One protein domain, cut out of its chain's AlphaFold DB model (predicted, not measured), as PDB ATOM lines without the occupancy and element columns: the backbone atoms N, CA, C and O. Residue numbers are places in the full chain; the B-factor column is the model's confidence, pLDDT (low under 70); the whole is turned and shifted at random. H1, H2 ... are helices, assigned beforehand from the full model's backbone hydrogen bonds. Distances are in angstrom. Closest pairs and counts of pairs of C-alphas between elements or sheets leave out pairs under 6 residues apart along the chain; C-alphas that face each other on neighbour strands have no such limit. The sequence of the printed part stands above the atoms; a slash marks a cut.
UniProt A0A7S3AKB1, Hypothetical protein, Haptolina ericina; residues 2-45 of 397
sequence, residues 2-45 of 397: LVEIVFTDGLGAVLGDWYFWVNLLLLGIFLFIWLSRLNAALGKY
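AT A GLANCE: This is residues 2 to 45 of the 397 residues of the protein "Hypothetical protein" of Haptolina ericina (UniProt A0A7S3AKB1). Two helices meet near their ends as an L, with the shorter arm H1 first and the longer arm H2 second, and nothing fills the space between the arms. H2 makes most of the longest axis. The printed part has 44 residues with two named helices, H1 then H2, and no named strand; the class is all helix. It is extended, with a radius of gyration of the C-alphas of 16.7 A, and the C-alphas span 49 by 23 by 6 A.

HOW THE PARTS SIT: H1, residues 2 to 16, and H2, residues 18 to 42, are close but not clearly touching, the closest C-alphas being those of Val 14 and Phe 20, 6.7 A apart. Their lines stand about perpendicular, at 90 degrees. In H2 every O i to N i+4 pair is within hydrogen-bond range; in H1, 9 of 11 are.

IN THESE COORDINATES: H1 begins at C-alpha 2, (327.375, 173.144, 323.358), and is 21.1 A long from first to last C-alpha. H2 is 35.9 A long and ends at C-alpha 42, (321.786, 145.162, 289.208).

THE WHOLE: The C-alphas farthest apart, those of Leu 2 and Lys 44, are 49.8 A apart. The link from H1 to H2 is tight, and the printed part has no cut. The mean pLDDT of the printed part is 89.0; residue 2 is under 70.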
ATOM      1  N   LEU A   2     326.492 174.339 323.452       68.00
ATOM      2  CA  LEU A   2     327.375 173.144 323.358       68.00
ATOM      3  C   LEU A   2     327.491 172.507 321.956       68.00
ATOM      4  O   LEU A   2     328.591 172.186 321.520       68.00
ATOM      5  N   VAL A   3     326.378 172.356 321.230       75.06
ATOM      6  CA  VAL A   3     326.387 171.851 319.838       75.06
ATOM      7  C   VAL A   3     327.121 172.816 318.910       75.06
ATOM      8  O   VAL A   3     327.794 172.394 317.982       75.06
ATOM      9  N   GLU A   4     327.021 174.108 319.196       73.62
ATOM     10  CA  GLU A   4     327.591 175.182 318.395       73.62
ATOM     11  C   GLU A   4     329.103 175.289 318.617       73.62
ATOM     12  O   GLU A   4     329.843 175.384 317.653       73.62
ATOM     13  N   ILE A   5     329.594 175.147 319.847       71.06
ATOM     14  CA  ILE A   5     331.037 175.124 320.139       71.06
ATOM     15  C   ILE A   5     331.692 173.874 319.533       71.06
ATOM     16  O   ILE A   5     332.732 173.959 318.883       71.06
ATOM     17  N   VAL A   6     331.046 172.709 319.664       73.38
ATOM     18  CA  VAL A   6     331.562 171.452 319.095       73.38
ATOM     19  C   VAL A   6     331.564 171.481 317.565       73.38
ATOM     20  O   VAL A   6     332.520 171.003 316.952       73.38
ATOM     21  N   PHE A   7     330.539 172.060 316.932       78.56
ATOM     22  CA  PHE A   7     330.516 172.177 315.474       78.56
ATOM     23  C   PHE A   7     331.445 173.278 314.958       78.56
ATOM     24  O   PHE A   7     332.153 173.043 313.990       78.56
ATOM     25  N   THR A   8     331.470 174.466 315.558       74.12
ATOM     26  CA  THR A   8     332.117 175.631 314.926       74.12
ATOM     27  C   THR A   8     333.635 175.613 315.102       74.12
ATOM     28  O   THR A   8     334.358 175.825 314.128       74.12
ATOM     29  N   ASP A   9     334.129 175.258 316.292       76.56
ATOM     30  CA  ASP A   9     335.576 175.218 316.558       76.56
ATOM     31  C   ASP A   9     336.199 173.887 316.104       76.56
ATOM     32  O   ASP A   9     337.309 173.849 315.570       76.56
ATOM     33  N   GLY A  10     335.449 172.788 316.244       78.12
ATOM     34  CA  GLY A  10     335.876 171.450 315.837       78.12
ATOM     35  C   GLY A  10     335.881 171.243 314.321       78.12
ATOM     36  O   GLY A  10     336.883 170.771 313.779       78.12
ATOM     37  N   LEU A  11     334.807 171.621 313.601       83.12
ATOM     38  CA  LEU A  11     334.814 171.477 312.138       83.12
ATOM     39  C   LEU A  11     335.815 172.419 311.487       83.12
ATOM     40  O   LEU A  11     336.423 172.011 310.507       83.12
ATOM     41  N   GLY A  12     335.990 173.648 311.981       81.88
ATOM     42  CA  GLY A  12     336.925 174.597 311.370       81.88
ATOM     43  C   GLY A  12     338.344 174.030 311.282       81.88
ATOM     44  O   GLY A  12     338.978 174.097 310.228       81.88
ATOM     45  N   ALA A  13     338.807 173.385 312.358       84.69
ATOM     46  CA  ALA A  13     340.108 172.722 312.396       84.69
ATOM     47  C   ALA A  13     340.175 171.482 311.483       84.69
ATOM     48  O   ALA A  13     341.160 171.302 310.770       84.69
ATOM     49  N   VAL A  14     339.127 170.651 311.461       86.56
ATOM     50  CA  VAL A  14     339.096 169.416 310.651       86.56
ATOM     51  C   VAL A  14     338.955 169.710 309.153       86.56
ATOM     52  O   VAL A  14     339.620 169.081 308.336       86.56
ATOM     53  N   LEU A  15     338.129 170.688 308.778       90.12
ATOM     54  CA  LEU A  15     337.943 171.133 307.394       90.12
ATOM     55  C   LEU A  15     339.150 171.920 306.867       90.12
ATOM     56  O   LEU A  15     339.341 171.998 305.655       90.12
ATOM     57  N   GLY A  16     339.946 172.525 307.750       90.81
ATOM     58  CA  GLY A  16     341.186 173.205 307.377       90.81
ATOM     59  C   GLY A  16     342.326 172.243 307.031       90.81
ATOM     60  O   GLY A  16     343.268 172.641 306.344       90.81
ATOM     61  N   ASP A  17     342.248 170.987 307.475       94.19
ATOM     62  CA  ASP A  17     343.288 169.999 307.218       94.19
ATOM     63  C   ASP A  17     343.210 169.468 305.777       94.19
ATOM     64  O   ASP A  17     342.183 168.973 305.305       94.19
ATOM     65  N   TRP A  18     344.331 169.531 305.056       95.75
ATOM     66  CA  TRP A  18     344.443 168.997 303.698       95.75
ATOM     67  C   TRP A  18     344.201 167.483 303.668       95.75
ATOM     68  O   TRP A  18     343.679 166.958 302.678       95.75
ATOM     69  N   TYR A  19     344.540 166.783 304.757       93.56
ATOM     70  CA  TYR A  19     344.332 165.345 304.881       93.56
ATOM     71  C   TYR A  19     342.845 164.994 304.797       93.56
ATOM     72  O   TYR A  19     342.482 164.040 304.105       93.56
ATOM     73  N   PHE A  20     341.967 165.787 305.420       94.19
ATOM     74  CA  PHE A  20     340.522 165.581 305.346       94.19
ATOM     75  C   PHE A  20     340.026 165.614 303.895       94.19
ATOM     76  O   PHE A  20     339.329 164.696 303.460       94.19
ATOM     77  N   TRP A  21     340.452 166.611 303.114       95.06
ATOM     78  CA  TRP A  21     340.067 166.738 301.705       95.06
ATOM     79  C   TRP A  21     340.583 165.593 300.839       95.06
ATOM     80  O   TRP A  21     339.849 165.101 299.981       95.06
ATOM     81  N   VAL A  22     341.811 165.125 301.076       96.81
ATOM     82  CA  VAL A  22     342.362 163.965 300.360       96.81
ATOM     83  C   VAL A  22     341.579 162.693 300.685       96.81
ATOM     84  O   VAL A  22     341.238 161.949 299.767       96.81
ATOM     85  N   ASN A  23     341.231 162.460 301.955       93.75
ATOM     86  CA  ASN A  23     340.414 161.308 302.351       93.75
ATOM     87  C   ASN A  23     339.000 161.387 301.780       93.75
ATOM     88  O   ASN A  23     338.493 160.388 301.276       93.75
ATOM     89  N   LEU A  24     338.381 162.568 301.808       95.50
ATOM     90  CA  LEU A  24     337.058 162.790 301.233       95.50
ATOM     91  C   LEU A  24     337.061 162.550 299.717       95.50
ATOM     92  O   LEU A  24     336.147 161.916 299.191       95.50
ATOM     93  N   LEU A  25     338.103 163.006 299.018       97.19
ATOM     94  CA  LEU A  25     338.276 162.779 297.585       97.19
ATOM     95  C   LEU A  25     338.504 161.292 297.270       97.19
ATOM     96  O   LEU A  25     337.854 160.762 296.368       97.19
ATOM     97  N   LEU A  26     339.360 160.600 298.030       96.19
ATOM     98  CA  LEU A  26     339.559 159.151 297.890       96.19
ATOM     99  C   LEU A  26     338.260 158.377 298.141       96.19
ATOM    100  O   LEU A  26     337.914 157.495 297.354       96.19
ATOM    101  N   LEU A  27     337.528 158.731 299.199       95.25
ATOM    102  CA  LEU A  27     336.234 158.142 299.530       95.25
ATOM    103  C   LEU A  27     335.224 158.376 298.402       95.25
ATOM    104  O   LEU A  27     334.541 157.441 297.998       95.25
ATOM    105  N   GLY A  28     335.160 159.592 297.857       97.44
ATOM    106  CA  GLY A  28     334.279 159.937 296.743       97.44
ATOM    107  C   GLY A  28     334.580 159.134 295.476       97.44
ATOM    108  O   GLY A  28     333.666 158.567 294.877       97.44
ATOM    109  N   ILE A  29     335.859 159.015 295.095       97.81
ATOM    110  CA  ILE A  29     336.286 158.201 293.944       97.81
ATOM    111  C   ILE A  29     335.938 156.727 294.174       97.81
ATOM    112  O   ILE A  29     335.385 156.072 293.288       97.81
ATOM    113  N   PHE A  30     336.223 156.208 295.369       94.88
ATOM    114  CA  PHE A  30     335.936 154.822 295.721       94.88
ATOM    115  C   PHE A  30     334.430 154.526 295.691       94.88
ATOM    116  O   PHE A  30     334.011 153.562 295.047       94.88
ATOM    117  N   LEU A  31     333.609 155.387 296.301       94.88
ATOM    118  CA  LEU A  31     332.147 155.284 296.276       94.88
ATOM    119  C   LEU A  31     331.597 155.357 294.852       94.88
ATOM    120  O   LEU A  31     330.712 154.578 294.507       94.88
ATOM    121  N   PHE A  32     332.127 156.242 294.008       97.38
ATOM    122  CA  PHE A  32     331.685 156.367 292.621       97.38
ATOM    123  C   PHE A  32     331.972 155.101 291.802       97.38
ATOM    124  O   PHE A  32     331.091 154.601 291.093       97.38
ATOM    125  N   ILE A  33     333.184 154.547 291.920       95.69
ATOM    126  CA  ILE A  33     333.560 153.285 291.263       95.69
ATOM    127  C   ILE A  33     332.672 152.145 291.769       95.69
ATOM    128  O   ILE A  33     332.154 151.360 290.967       95.69
ATOM    129  N   TRP A  34     332.469 152.072 293.085       93.06
ATOM    130  CA  TRP A  34     331.655 151.044 293.721       93.06
ATOM    131  C   TRP A  34     330.190 151.114 293.273       93.06
ATOM    132  O   TRP A  34     329.641 150.109 292.821       93.06
ATOM    133  N   LEU A  35     329.582 152.303 293.280       93.75
ATOM    134  CA  LEU A  35     328.199 152.515 292.845       93.75
ATOM    135  C   LEU A  35     328.017 152.213 291.351       93.75
ATOM    136  O   LEU A  35     327.040 151.580 290.956       93.75
ATOM    137  N   SER A  36     328.986 152.596 290.515       96.00
ATOM    138  CA  SER A  36     328.970 152.280 289.079       96.00
ATOM    139  C   SER A  36     328.995 150.769 288.833       96.00
ATOM    140  O   SER A  36     328.289 150.257 287.962       96.00
ATOM    141  N   ARG A  37     329.789 150.031 289.619       92.38
ATOM    142  CA  ARG A  37     329.856 148.563 289.561       92.38
ATOM    143  C   ARG A  37     328.581 147.911 290.086       92.38
ATOM    144  O   ARG A  37     328.125 146.942 289.486       92.38
ATOM    145  N   LEU A  38     327.988 148.463 291.141       91.12
ATOM    146  CA  LEU A  38     326.722 148.003 291.706       91.12
ATOM    147  C   LEU A  38     325.571 148.167 290.707       91.12
ATOM    148  O   LEU A  38     324.832 147.216 290.468       91.12
ATOM    149  N   ASN A  39     325.474 149.321 290.044       94.31
ATOM    150  CA  ASN A  39     324.471 149.553 289.002       94.31
ATOM    151  C   ASN A  39     324.645 148.592 287.817       94.31
ATOM    152  O   ASN A  39     323.667 148.049 287.307       94.31
ATOM    153  N   ALA A  40     325.889 148.316 287.409       93.00
ATOM    154  CA  ALA A  40     326.164 147.324 286.371       93.00
ATOM    155  C   ALA A  40     325.811 145.885 286.800       93.00
ATOM    156  O   ALA A  40     325.484 145.060 285.946       93.00
ATOM    157  N   ALA A  41     325.882 145.571 288.098       89.44
ATOM    158  CA  ALA A  41     325.509 144.268 288.647       89.44
ATOM    159  C   ALA A  41     323.985 144.101 288.764       89.44
ATOM    160  O   ALA A  41     323.476 143.040 288.415       89.44
ATOM    161  N   LEU A  42     323.258 145.151 289.165       90.88
ATOM    162  CA  LEU A  42     321.786 145.162 289.208       90.88
ATOM    163  C   LEU A  42     321.150 144.899 287.837       90.88
ATOM    164  O   LEU A  42     320.059 144.348 287.765       90.88
ATOM    165  N   GLY A  43     321.832 145.259 286.746       92.00
ATOM    166  CA  GLY A  43     321.379 144.931 285.392       92.00
ATOM    167  C   GLY A  43     321.590 143.467 284.981       92.00
ATOM    168  O   GLY A  43     321.058 143.056 283.955       92.00
ATOM    169  N   LYS A  44     322.386 142.691 285.730       89.31
ATOM    170  CA  LYS A  44     322.775 141.309 285.382       89.31
ATOM    171  C   LYS A  44     322.241 140.252 286.343       89.31
ATOM    172  O   LYS A  44     322.075 139.110 285.933       89.31
ATOM    173  N   TYR A  45     322.030 140.610 287.604       89.06
ATOM    174  CA  TYR A  45     321.667 139.681 288.668       89.06
ATOM    175  C   TYR A  45     320.369 140.115 289.338       89.06
ATOM    176  O   TYR A  45     320.087 141.309 289.433       89.06
TER     177      TYR A  45